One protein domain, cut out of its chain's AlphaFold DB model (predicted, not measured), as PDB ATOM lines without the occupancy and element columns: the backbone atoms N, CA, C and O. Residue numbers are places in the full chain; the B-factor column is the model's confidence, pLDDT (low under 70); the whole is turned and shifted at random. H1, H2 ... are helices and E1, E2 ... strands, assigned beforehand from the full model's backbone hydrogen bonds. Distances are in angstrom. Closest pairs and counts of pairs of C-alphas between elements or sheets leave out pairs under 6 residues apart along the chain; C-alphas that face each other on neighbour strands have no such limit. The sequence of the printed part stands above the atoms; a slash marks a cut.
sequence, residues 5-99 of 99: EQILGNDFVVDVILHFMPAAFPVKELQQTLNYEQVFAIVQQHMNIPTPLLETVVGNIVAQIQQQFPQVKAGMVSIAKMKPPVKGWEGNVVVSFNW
ATOM      1  N   GLU A   5     111.021 107.457 111.956       58.72
ATOM      2  CA  GLU A   5     109.961 106.469 112.232       58.72
ATOM      3  C   GLU A   5     108.551 107.024 112.016       58.72
ATOM      4  O   GLU A   5     107.640 106.264 111.703       58.72
ATOM      5  N   GLN A   6     108.368 108.341 112.156       57.84
ATOM      6  CA  GLN A   6     107.082 108.992 111.877       57.84
ATOM      7  C   GLN A   6     106.739 108.974 110.382       57.84
ATOM      8  O   GLN A   6     105.571 109.096 110.029       57.84
ATOM      9  N   ILE A   7     107.750 108.846 109.515       48.84
ATOM     10  CA  ILE A   7     107.623 109.028 108.064       48.84
ATOM     11  C   ILE A   7     107.570 107.681 107.334       48.84
ATOM     12  O   ILE A   7     106.797 107.532 106.394       48.84
ATOM     13  N   LEU A   8     108.381 106.704 107.753       51.62
ATOM     14  CA  LEU A   8     108.507 105.416 107.056       51.62
ATOM     15  C   LEU A   8     107.478 104.366 107.496       51.62
ATOM     16  O   LEU A   8     107.243 103.413 106.758       51.62
ATOM     17  N   GLY A   9     106.845 104.553 108.660       57.25
ATOM     18  CA  GLY A   9     106.000 103.532 109.274       57.25
ATOM     19  C   GLY A   9     106.827 102.338 109.765       57.25
ATOM     20  O   GLY A   9     107.888 102.016 109.236       57.25
ATOM     21  N   ASN A  10     106.365 101.684 110.824       72.06
ATOM     22  CA  ASN A  10     106.932 100.419 111.280       72.06
ATOM     23  C   ASN A  10     105.849  99.350 111.161       72.06
ATOM     24  O   ASN A  10     104.690  99.612 111.479       72.06
ATOM     25  N   ASP A  11     106.239  98.148 110.741       86.88
ATOM     26  CA  ASP A  11     105.354  96.989 110.788       86.88
ATOM     27  C   ASP A  11     105.197  96.563 112.255       86.88
ATOM     28  O   ASP A  11     106.180  96.213 112.928       86.88
ATOM     29  N   PHE A  12     103.959  96.605 112.743       92.19
ATOM     30  CA  PHE A  12     103.592  96.141 114.076       92.19
ATOM     31  C   PHE A  12     102.649  94.947 113.981       92.19
ATOM     32  O   PHE A  12     101.757  94.917 113.135       92.19
ATOM     33  N   VAL A  13     102.820  93.989 114.889       95.44
ATOM     34  CA  VAL A  13     101.849  92.915 115.128       95.44
ATOM     35  C   VAL A  13     101.258  93.131 116.511       95.44
ATOM     36  O   VAL A  13     101.999  93.417 117.450       95.44
ATOM     37  N   VAL A  14      99.935  93.036 116.625       97.38
ATOM     38  CA  VAL A  14      99.219  93.209 117.891       97.38
ATOM     39  C   VAL A  14      98.458  91.929 118.197       97.38
ATOM     40  O   VAL A  14      97.587  91.553 117.414       97.38
ATOM     41  N   ASP A  15      98.747  91.302 119.336       98.19
ATOM     42  CA  ASP A  15      97.962  90.172 119.833       98.19
ATOM     43  C   ASP A  15      97.092  90.618 121.006       98.19
ATOM     44  O   ASP A  15      97.535  91.344 121.901       98.19
ATOM     45  N   VAL A  16      95.839  90.163 121.008       98.31
ATOM     46  CA  VAL A  16      94.883  90.422 122.086       98.31
ATOM     47  C   VAL A  16      94.262  89.103 122.526       98.31
ATOM     48  O   VAL A  16      93.595  88.423 121.746       98.31
ATOM     49  N   ILE A  17      94.459  88.758 123.793       98.00
ATOM     50  CA  ILE A  17      93.881  87.581 124.443       98.00
ATOM     51  C   ILE A  17      92.966  88.081 125.552       98.00
ATOM     52  O   ILE A  17      93.424  88.769 126.457       98.00
ATOM     53  N   LEU A  18      91.677  87.741 125.503       97.00
ATOM     54  CA  LEU A  18      90.700  88.160 126.511       97.00
ATOM     55  C   LEU A  18      90.045  86.937 127.140       97.00
ATOM     56  O   LEU A  18      89.496  86.088 126.439       97.00
ATOM     57  N   HIS A  19      90.062  86.866 128.467       95.19
ATOM     58  CA  HIS A  19      89.361  85.840 129.225       95.19
ATOM     59  C   HIS A  19      88.036  86.411 129.733       95.19
ATOM     60  O   HIS A  19      88.001  87.353 130.531       95.19
ATOM     61  N   PHE A  20      86.930  85.834 129.267       91.31
ATOM     62  CA  PHE A  20      85.581  86.239 129.645       91.31
ATOM     63  C   PHE A  20      84.654  85.026 129.721       91.31
ATOM     64  O   PHE A  20      84.887  84.001 129.082       91.31
ATOM     65  N   MET A  21      83.580  85.162 130.497       88.00
ATOM     66  CA  MET A  21      82.471  84.212 130.473       88.00
ATOM     67  C   MET A  21      81.365  84.768 129.571       88.00
ATOM     68  O   MET A  21      80.994  85.933 129.735       88.00
ATOM     69  N   PRO A  22      80.835  83.980 128.622       85.81
ATOM     70  CA  PRO A  22      79.685  84.408 127.841       85.81
ATOM     71  C   PRO A  22      78.451  84.539 128.744       85.81
ATOM     72  O   PRO A  22      78.312  83.827 129.739       85.81
ATOM     73  N   ALA A  23      77.531  85.432 128.378       86.19
ATOM     74  CA  ALA A  23      76.302  85.667 129.140       86.19
ATOM     75  C   ALA A  23      75.326  84.476 129.071       86.19
ATOM     76  O   ALA A  23      74.465  84.326 129.935       86.19
ATOM     77  N   ALA A  24      75.461  83.629 128.048       88.44
ATOM     78  CA  ALA A  24      74.704  82.397 127.887       88.44
ATOM     79  C   ALA A  24      75.566  81.319 127.221       88.44
ATOM     80  O   ALA A  24      76.454  81.621 126.422       88.44
ATOM     81  N   PHE A  25      75.276  80.054 127.528       86.56
ATOM     82  CA  PHE A  25      75.908  78.909 126.882       86.56
ATOM     83  C   PHE A  25      74.850  77.864 126.474       86.56
ATOM     84  O   PHE A  25      74.014  77.511 127.309       86.56
ATOM     85  N   PRO A  26      74.865  77.349 125.228       89.19
ATOM     86  CA  PRO A  26      75.765  77.725 124.133       89.19
ATOM     87  C   PRO A  26      75.496  79.152 123.631       89.19
ATOM     88  O   PRO A  26      74.363  79.628 123.683       89.19
ATOM     89  N   VAL A  27      76.539  79.816 123.127       88.62
ATOM     90  CA  VAL A  27      76.418  81.129 122.475       88.62
ATOM     91  C   VAL A  27      75.675  80.948 121.153       88.62
ATOM     92  O   VAL A  27      76.090  80.157 120.307       88.62
ATOM     93  N   LYS A  28      74.572  81.671 120.979       90.69
ATOM     94  CA  LYS A  28      73.745  81.678 119.763       90.69
ATOM     95  C   LYS A  28      73.713  83.041 119.080       90.69
ATOM     96  O   LYS A  28      73.427  83.113 117.892       90.69
ATOM     97  N   GLU A  29      74.010  84.101 119.824       88.75
ATOM     98  CA  GLU A  29      73.919  85.482 119.360       88.75
ATOM     99  C   GLU A  29      75.154  86.282 119.790       88.75
ATOM    100  O   GLU A  29      75.745  86.020 120.840       88.75
ATOM    101  N   LEU A  30      75.535  87.291 118.998       84.81
ATOM    102  CA  LEU A  30      76.698  88.141 119.286       84.81
ATOM    103  C   LEU A  30      76.571  88.873 120.627       84.81
ATOM    104  O   LEU A  30      77.570  89.080 121.305       84.81
ATOM    105  N   GLN A  31      75.349  89.214 121.046       83.88
ATOM    106  CA  GLN A  31      75.077  89.886 122.320       83.88
ATOM    107  C   GLN A  31      75.380  88.998 123.537       83.88
ATOM    108  O   GLN A  31      75.502  89.500 124.652       83.88
ATOM    109  N   GLN A  32      75.504  87.682 123.344       85.19
ATOM    110  CA  GLN A  32      75.804  86.725 124.410       85.19
ATOM    111  C   GLN A  32      77.313  86.528 124.621       85.19
ATOM    112  O   GLN A  32      77.713  85.799 125.529       85.19
ATOM    113  N   THR A  33      78.151  87.155 123.795       89.56
ATOM    114  CA  THR A  33      79.609  87.016 123.811       89.56
ATOM    115  C   THR A  33      80.290  88.377 123.654       89.56
ATOM    116  O   THR A  33      79.646  89.421 123.556       89.56
ATOM    117  N   LEU A  34      81.617  88.378 123.663       90.50
ATOM    118  CA  LEU A  34      82.410  89.552 123.348       90.50
ATOM    119  C   LEU A  34      82.481  89.748 121.824       90.50
ATOM    120  O   LEU A  34      82.837  88.829 121.086       90.50
ATOM    121  N   ASN A  35      82.173  90.959 121.357       91.88
ATOM    122  CA  ASN A  35      82.318  91.322 119.950       91.88
ATOM    123  C   ASN A  35      83.773  91.722 119.649       91.88
ATOM    124  O   ASN A  35      84.231  92.793 120.054       91.88
ATOM    125  N   TYR A  36      84.490  90.877 118.907       91.62
ATOM    126  CA  TYR A  36      85.885  91.121 118.537       91.62
ATOM    127  C   TYR A  36      86.064  92.317 117.588       91.62
ATOM    128  O   TYR A  36      87.131  92.924 117.593       91.62
ATOM    129  N   GLU A  37      85.049  92.709 116.808       95.06
ATOM    130  CA  GLU A  37      85.134  93.887 115.929       95.06
ATOM    131  C   GLU A  37      85.290  95.170 116.747       95.06
ATOM    132  O   GLU A  37      86.030  96.075 116.369       95.06
ATOM    133  N   GLN A  38      84.648  95.227 117.917       96.25
ATOM    134  CA  GLN A  38      84.809  96.349 118.836       96.25
ATOM    135  C   GLN A  38      86.210  96.364 119.460       96.25
ATOM    136  O   GLN A  38      86.796  97.433 119.606       96.25
ATOM    137  N   VAL A  39      86.781  95.197 119.778       97.31
ATOM    138  CA  VAL A  39      88.175  95.100 120.248       97.31
ATOM    139  C   VAL A  39      89.147  95.554 119.164       97.31
ATOM    140  O   VAL A  39      90.040  96.350 119.443       97.31
ATOM    141  N   PHE A  40      88.942  95.116 117.922       97.50
ATOM    142  CA  PHE A  40      89.727  95.576 116.781       97.50
ATOM    143  C   PHE A  40      89.641  97.097 116.612       97.50
ATOM    144  O   PHE A  40      90.670  97.744 116.441       97.50
ATOM    145  N   ALA A  41      88.444  97.682 116.722       98.19
ATOM    146  CA  ALA A  41      88.263  99.127 116.629       98.19
ATOM    147  C   ALA A  41      89.043  99.884 117.720       98.19
ATOM    148  O   ALA A  41      89.685 100.890 117.419       98.19
ATOM    149  N   ILE A  42      89.056  99.381 118.963       98.31
ATOM    150  CA  ILE A  42      89.871  99.946 120.053       98.31
ATOM    151  C   ILE A  42      91.358  99.893 119.692       98.31
ATOM    152  O   ILE A  42      92.053 100.905 119.784       98.31
ATOM    153  N   VAL A  43      91.852  98.730 119.255       98.00
ATOM    154  CA  VAL A  43      93.259  98.556 118.865       98.00
ATOM    155  C   VAL A  43      93.624  99.510 117.731       98.00
ATOM    156  O   VAL A  43      94.608 100.240 117.836       98.00
ATOM    157  N   GLN A  44      92.817  99.556 116.672       96.81
ATOM    158  CA  GLN A  44      93.051 100.411 115.513       96.81
ATOM    159  C   GLN A  44      93.073 101.896 115.898       96.81
ATOM    160  O   GLN A  44      93.945 102.630 115.435       96.81
ATOM    161  N   GLN A  45      92.165 102.338 116.772       97.38
ATOM    162  CA  GLN A  45      92.126 103.717 117.257       97.38
ATOM    163  C   GLN A  45      93.448 104.120 117.924       97.38
ATOM    164  O   GLN A  45      93.986 105.180 117.611       97.38
ATOM    165  N   HIS A  46      93.985 103.282 118.815       97.19
ATOM    166  CA  HIS A  46      95.232 103.581 119.529       97.19
ATOM    167  C   HIS A  46      96.475 103.422 118.651       97.19
ATOM    168  O   HIS A  46      97.386 104.241 118.742       97.19
ATOM    169  N   MET A  47      96.505 102.425 117.764       94.19
ATOM    170  CA  MET A  47      97.625 102.206 116.836       94.19
ATOM    171  C   MET A  47      97.741 103.300 115.764       94.19
ATOM    172  O   MET A  47      98.838 103.554 115.273       94.19
ATOM    173  N   ASN A  48      96.640 103.978 115.425       92.81
ATOM    174  CA  ASN A  48      96.632 105.092 114.470       92.81
ATOM    175  C   ASN A  48      97.146 106.419 115.054       92.81
ATOM    176  O   ASN A  48      97.306 107.388 114.310       92.81
ATOM    177  N   ILE A  49      97.396 106.494 116.365       91.00
ATOM    178  CA  ILE A  49      97.902 107.697 117.031       91.00
ATOM    179  C   ILE A  49      99.414 107.540 117.245       91.00
ATOM    180  O   ILE A  49      99.829 106.683 118.033       91.00
ATOM    181  N   PRO A  50     100.262 108.378 116.613       89.44
ATOM    182  CA  PRO A  50     101.700 108.355 116.854       89.44
ATOM    183  C   PRO A  50     102.011 108.563 118.340       89.44
ATOM    184  O   PRO A  50     101.854 109.656 118.882       89.44
ATOM    185  N   THR A  51     102.477 107.504 118.997       90.12
ATOM    186  CA  THR A  51     102.727 107.485 120.442       90.12
ATOM    187  C   THR A  51     104.188 107.124 120.707       90.12
ATOM    188  O   THR A  51     104.681 106.163 120.120       90.12
ATOM    189  N   PRO A  52     104.923 107.869 121.560       88.44
ATOM    190  CA  PRO A  52     106.367 107.678 121.724       88.44
ATOM    191  C   PRO A  52     106.817 106.301 122.217       88.44
ATOM    192  O   PRO A  52     107.956 105.931 121.941       88.44
ATOM    193  N   LEU A  53     105.960 105.597 122.961       91.19
ATOM    194  CA  LEU A  53     106.265 104.355 123.664       91.19
ATOM    195  C   LEU A  53     105.173 103.317 123.400       91.19
ATOM    196  O   LEU A  53     103.986 103.641 123.471       91.19
ATOM    197  N   LEU A  54     105.571 102.068 123.148       94.00
ATOM    198  CA  LEU A  54     104.629 100.960 122.961       94.00
ATOM    199  C   LEU A  54     103.894 100.629 124.260       94.00
ATOM    200  O   LEU A  54     102.717 100.297 124.230       94.00
ATOM    201  N   GLU A  55     104.557 100.797 125.400       95.75
ATOM    202  CA  GLU A  55     104.009 100.616 126.743       95.75
ATOM    203  C   GLU A  55     102.771 101.493 126.962       95.75
ATOM    204  O   GLU A  55     101.773 101.039 127.519       95.75
ATOM    205  N   THR A  56     102.811 102.737 126.472       96.69
ATOM    206  CA  THR A  56     101.670 103.656 126.540       96.69
ATOM    207  C   THR A  56     100.524 103.178 125.655       96.69
ATOM    208  O   THR A  56      99.377 103.195 126.092       96.69
ATOM    209  N   VAL A  57     100.818 102.712 124.437       96.94
ATOM    210  CA  VAL A  57      99.790 102.198 123.518       96.94
ATOM    211  C   VAL A  57      99.116 100.959 124.103       96.94
ATOM    212  O   VAL A  57      97.891 100.919 124.196       96.94
ATOM    213  N   VAL A  58      99.901  99.979 124.565       97.69
ATOM    214  CA  VAL A  58      99.385  98.764 125.210       97.69
ATOM    215  C   VAL A  58      98.532  99.125 126.426       97.69
ATOM    216  O   VAL A  58      97.400  98.660 126.531       97.69
ATOM    217  N   GLY A  59      99.033  99.986 127.319       97.81
ATOM    218  CA  GLY A  59      98.296 100.407 128.511       97.81
ATOM    219  C   GLY A  59      96.958 101.077 128.184       97.81
ATOM    220  O   GLY A  59      95.949 100.772 128.817       97.81
ATOM    221  N   ASN A  60      96.921 101.928 127.156       98.25
ATOM    222  CA  ASN A  60      95.696 102.596 126.719       98.25
ATOM    223  C   ASN A  60      94.675 101.620 126.116       98.25
ATOM    224  O   ASN A  60      93.483 101.722 126.415       98.25
ATOM    225  N   ILE A  61      95.131 100.654 125.309       98.38
ATOM    226  CA  ILE A  61      94.270  99.593 124.767       98.38
ATOM    227  C   ILE A  61      93.659  98.787 125.918       98.38
ATOM    228  O   ILE A  61      92.443  98.608 125.953       98.38
ATOM    229  N   VAL A  62      94.475  98.346 126.882       98.06
ATOM    230  CA  VAL A  62      94.004  97.577 128.046       98.06
ATOM    231  C   VAL A  62      92.994  98.377 128.864       98.06
ATOM    232  O   VAL A  62      91.916  97.865 129.163       98.06
ATOM    233  N   ALA A  63      93.296  99.639 129.177       97.88
ATOM    234  CA  ALA A  63      92.400 100.497 129.945       97.88
ATOM    235  C   ALA A  63      91.039 100.672 129.249       97.88
ATOM    236  O   ALA A  63      89.994 100.539 129.890       97.88
ATOM    237  N   GLN A  64      91.030 100.903 127.931       98.19
ATOM    238  CA  GLN A  64      89.785 101.047 127.176       98.19
ATOM    239  C   GLN A  64      89.013  99.722 127.070       98.19
ATOM    240  O   GLN A  64      87.790  99.726 127.206       98.19
ATOM    241  N   ILE A  65      89.698  98.586 126.892       97.50
ATOM    242  CA  ILE A  65      89.068  97.256 126.913       97.50
ATOM    243  C   ILE A  65      88.406  96.998 128.268       97.50
ATOM    244  O   ILE A  65      87.242  96.608 128.303       97.50
ATOM    245  N   GLN A  66      89.100  97.244 129.381       96.06
ATOM    246  CA  GLN A  66      88.551  97.040 130.727       96.06
ATOM    247  C   GLN A  66      87.350  97.952 131.010       96.06
ATOM    248  O   GLN A  66      86.389  97.529 131.655       96.06
ATOM    249  N   GLN A  67      87.383  99.190 130.508       96.94
ATOM    250  CA  GLN A  67      86.274 100.132 130.634       96.94
ATOM    251  C   GLN A  67      85.050  99.703 129.808       96.94
ATOM    252  O   GLN A  67      83.923  99.775 130.298       96.94
ATOM    253  N   GLN A  68      85.256  99.276 128.559       96.12
ATOM    254  CA  GLN A  68      84.177  98.952 127.622       96.12
ATOM    255  C   GLN A  68      83.620  97.534 127.812       96.12
ATOM    256  O   GLN A  68      82.443  97.297 127.542       96.12
ATOM    257  N   PHE A  69      84.435  96.605 128.317       94.06
ATOM    258  CA  PHE A  69      84.061  95.213 128.555       94.06
ATOM    259  C   PHE A  69      84.308  94.806 130.014       94.06
ATOM    260  O   PHE A  69      85.220  94.022 130.294       94.06
ATOM    261  N   PRO A  70      83.470  95.258 130.967       91.56
ATOM    262  CA  PRO A  70      83.621  94.912 132.380       91.56
ATOM    263  C   PRO A  70      83.611  93.402 132.671       91.56
ATOM    264  O   PRO A  70      84.053  92.987 133.744       91.56
ATOM    265  N   GLN A  71      83.097  92.575 131.757       91.31
ATOM    266  CA  GLN A  71      83.112  91.113 131.843       91.31
ATOM    267  C   GLN A  71      84.493  90.480 131.601       91.31
ATOM    268  O   GLN A  71      84.695  89.326 131.977       91.31
ATOM    269  N   VAL A  72      85.443  91.200 130.995       94.62
ATOM    270  CA  VAL A  72      86.813  90.720 130.774       94.62
ATOM    271  C   VAL A  72      87.627  90.971 132.038       94.62
ATOM    272  O   VAL A  72      88.021  92.100 132.327       94.62
ATOM    273  N   LYS A  73      87.859  89.919 132.825       92.00
ATOM    274  CA  LYS A  73      88.558  90.031 134.120       92.00
ATOM    275  C   LYS A  73      90.052  89.766 134.043       92.00
ATOM    276  O   LYS A  73      90.765  90.210 134.932       92.00
ATOM    277  N   ALA A  74      90.493  89.081 132.998       97.00
ATOM    278  CA  ALA A  74      91.892  88.798 132.742       97.00
ATOM    279  C   ALA A  74      92.154  88.815 131.235       97.00
ATOM    280  O   ALA A  74      91.238  88.591 130.434       97.00
ATOM    281  N   GLY A  75      93.393  89.071 130.849       97.38
ATOM    282  CA  GLY A  75      93.789  89.104 129.453       97.38
ATOM    283  C   GLY A  75      95.225  89.553 129.243       97.38
ATOM    284  O   GLY A  75      95.990  89.786 130.178       97.38
ATOM    285  N   MET A  76      95.586  89.664 127.973       98.38
ATOM    286  CA  MET A  76      96.881  90.136 127.527       98.38
ATOM    287  C   MET A  76      96.709  90.965 126.262       98.38
ATOM    288  O   MET A  76      95.973  90.585 125.353       98.38
ATOM    289  N   VAL A  77      97.432  92.077 126.192       98.56
ATOM    290  CA  VAL A  77      97.671  92.805 124.946       98.56
ATOM    291  C   VAL A  77      99.174  92.867 124.742       98.56
ATOM    292  O   VAL A  77      99.904  93.253 125.658       98.56
ATOM    293  N   SER A  78      99.638  92.499 123.553       98.31
ATOM    294  CA  SER A  78     101.037  92.623 123.156       98.31
ATOM    295  C   SER A  78     101.171  93.406 121.855       98.31
ATOM    296  O   SER A  78     100.306  93.341 120.986       98.31
ATOM    297  N   ILE A  79     102.261  94.160 121.722       97.75
ATOM    298  CA  ILE A  79     102.660  94.802 120.470       97.75
ATOM    299  C   ILE A  79     104.099  94.400 120.167       97.75
ATOM    300  O   ILE A  79     105.016  94.695 120.938       97.75
ATOM    301  N   ALA A  80     104.292  93.745 119.027       94.62
ATOM    302  CA  ALA A  80     105.589  93.402 118.477       94.62
ATOM    303  C   ALA A  80     106.010  94.435 117.430       94.62
ATOM    304  O   ALA A  80     105.277  94.709 116.482       94.62
ATOM    305  N   LYS A  81     107.220  94.973 117.571       92.00
ATOM    306  CA  LYS A  81     107.895  95.750 116.533       92.00
ATOM    307  C   LYS A  81     108.766  94.808 115.718       92.00
ATOM    308  O   LYS A  81     109.746  94.279 116.243       92.00
ATOM    309  N   MET A  82     108.411  94.617 114.448       88.75
ATOM    310  CA  MET A  82     109.022  93.583 113.601       88.75
ATOM    311  C   MET A  82     110.428  93.945 113.105       88.75
ATOM    312  O   MET A  82     111.190  93.085 112.682       88.75
ATOM    313  N   LYS A  83     110.768  95.238 113.108       84.31
ATOM    314  CA  LYS A  83     112.068  95.758 112.657       84.31
ATOM    315  C   LYS A  83     112.506  96.912 113.560       84.31
ATOM    316  O   LYS A  83     112.412  98.077 113.172       84.31
ATOM    317  N   PRO A  84     112.892  96.650 114.817       83.56
ATOM    318  CA  PRO A  84     113.352  97.712 115.692       83.56
ATOM    319  C   PRO A  84     114.712  98.237 115.195       83.56
ATOM    320  O   PRO A  84     115.558  97.449 114.771       83.56
ATOM    321  N   PRO A  85     114.956  99.556 115.253       80.50
ATOM    322  CA  PRO A  85     116.173 100.175 114.729       80.50
ATOM    323  C   PRO A  85     117.351 100.012 115.704       80.50
ATOM    324  O   PRO A  85     117.922 100.985 116.195       80.50
ATOM    325  N   VAL A  86     117.704  98.767 116.024       84.12
ATOM    326  CA  VAL A  86     118.829  98.433 116.903       84.12
ATOM    327  C   VAL A  86     119.998  97.987 116.032       84.12
ATOM    328  O   VAL A  86     119.970  96.927 115.411       84.12
ATOM    329  N   LYS A  87     121.038  98.823 115.952       84.56
ATOM    330  CA  LYS A  87     122.205  98.564 115.100       84.56
ATOM    331  C   LYS A  87     122.880  97.244 115.490       84.56
ATOM    332  O   LYS A  87     123.301  97.085 116.631       84.56
ATOM    333  N   GLY A  88     123.047  96.350 114.515       86.56
ATOM    334  CA  GLY A  88     123.727  95.064 114.702       86.56
ATOM    335  C   GLY A  88     122.860  93.973 115.333       86.56
ATOM    336  O   GLY A  88     123.404  92.964 115.771       86.56
ATOM    337  N   TRP A  89     121.543  94.168 115.388       85.31
ATOM    338  CA  TRP A  89     120.603  93.186 115.910       85.31
ATOM    339  C   TRP A  89     119.464  92.942 114.915       85.31
ATOM    340  O   TRP A  89     118.941  93.884 114.321       85.31
ATOM    341  N   GLU A  90     119.075  91.678 114.756       84.19
ATOM    342  CA  GLU A  90     117.944  91.243 113.932       84.19
ATOM    343  C   GLU A  90     116.948  90.463 114.798       84.19
ATOM    344  O   GLU A  90     117.340  89.604 115.590       84.19
ATOM    345  N   GLY A  91     115.657  90.760 114.646       87.25
ATOM    346  CA  GLY A  91     114.576  90.107 115.381       87.25
ATOM    347  C   GLY A  91     113.376  91.026 115.608       87.25
ATOM    348  O   GLY A  91     113.301  92.123 115.055       87.25
ATOM    349  N   ASN A  92     112.464  90.591 116.480       90.00
ATOM    350  CA  ASN A  92     111.303  91.373 116.911       90.00
ATOM    351  C   ASN A  92     111.412  91.707 118.402       90.00
ATOM    352  O   ASN A  92     111.842  90.867 119.193       90.00
ATOM    353  N   VAL A  93     110.999  92.909 118.795       91.25
ATOM    354  CA  VAL A  93     110.867  93.279 120.214       91.25
ATOM    355  C   VAL A  93     109.389  93.394 120.543       91.25
ATOM    356  O   VAL A  93     108.646  94.021 119.792       91.25
ATOM    357  N   VAL A  94     108.972  92.792 121.656       95.69
ATOM    358  CA  VAL A  94     107.566  92.728 122.071       95.69
ATOM    359  C   VAL A  94     107.392  93.400 123.425       95.69
ATOM    360  O   VAL A  94     108.115  93.094 124.370       95.69
ATOM    361  N   VAL A  95     106.399  94.278 123.524       97.19
ATOM    362  CA  VAL A  95     105.892  94.806 124.795       97.19
ATOM    363  C   VAL A  95     104.550  94.147 125.062       97.19
ATOM    364  O   VAL A  95     103.705  94.117 124.175       97.19
ATOM    365  N   SER A  96     104.356  93.600 126.262       97.88
ATOM    366  CA  SER A  96     103.108  92.934 126.653       97.88
ATOM    367  C   SER A  96     102.635  93.429 128.010       97.88
ATOM    368  O   SER A  96     103.441  93.591 128.926       97.88
ATOM    369  N   PHE A  97     101.326  93.616 128.152       97.88
ATOM    370  CA  PHE A  97     100.673  93.883 129.428       97.88
ATOM    371  C   PHE A  97      99.683  92.758 129.704       97.88
ATOM    372  O   PHE A  97      98.817  92.478 128.876       97.88
ATOM    373  N   ASN A  98      99.825  92.126 130.867       97.62
ATOM    374  CA  ASN A  98      98.952  91.061 131.343       97.62
ATOM    375  C   ASN A  98      98.159  91.579 132.539       97.62
ATOM    376  O   ASN A  98      98.728  92.267 133.392       97.62
ATOM    377  N   TRP A  99      96.877  91.238 132.600       95.69
ATOM    378  CA  TRP A  99      96.013  91.525 133.741       95.69
ATOM    379  C   TRP A  99      95.130  90.332 134.084       95.69
ATOM    380  O   TRP A  99      94.907  89.475 133.197       95.69
TER     381      TRP A  99
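This is residues 5 to 99 of the 99 residues of a protein of Phnomibacter ginsenosidimutans (UniProt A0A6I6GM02). A three-stranded sheet makes a wall, with a helical hairpin, H2 and H3, packed over one face and the other face bare. The long links, residues 20 to 35 and 82 to 92, reach to opposite ends and make the length, while short H1 lies away from the other helices. The printed part has 95 residues in the order H1, E1, H2, H3, E2, E3; the antiparallel sheet has the order E1, E2, E3, and the class is mixed. It is loose, with a radius of gyration of the C-alphas of 15.5 A, and spans 52 by 22 by 20 A.

H1, residues 5 to 8, begins at C-alpha 5 (109.961, 106.469, 112.232). E1 is residues 12 to 19, 23.2 A long. H2 is residues 36 to 47, 16.2 A, and H3 is residues 54 to 68, 21.1 A. E2 is residues 74 to 81, 23.8 A. E3, residues 93 to 98, 16.5 A, ends at C-alpha 98 (98.952, 91.061, 131.343).

E1 and E2 are antiparallel at 173 degrees, with N 13 and O 80 at 3.0 A. E2 and E3 form a hairpin at 167 degrees, with N 79 and O 95 at 2.8 A. H3 is on the sheet at a height of 9.3 A; its closest C-alphas to E2 are Val 58 and Val 77, 6.2 A. H2 is on the same face at 9.7 A, slantwise to E1 at 41 degrees on the local plane. H2 and H3 touch at Val 43 and Ile 61, closest C-alphas 6.1 A, opposite ways at 36 degrees, only just a steep tilt. H1 is not on the sheet. In H2 and H3 every O i to N i+4 pair is within hydrogen-bond range; H1 is too short for one.

The farthest C-alphas, Ala 24 and Gly 88, are 52.3 A apart. The printed part has no cut. The links E1 to H2 and E2 to E3 are long. Residues 5 to 9 have pLDDT under 70.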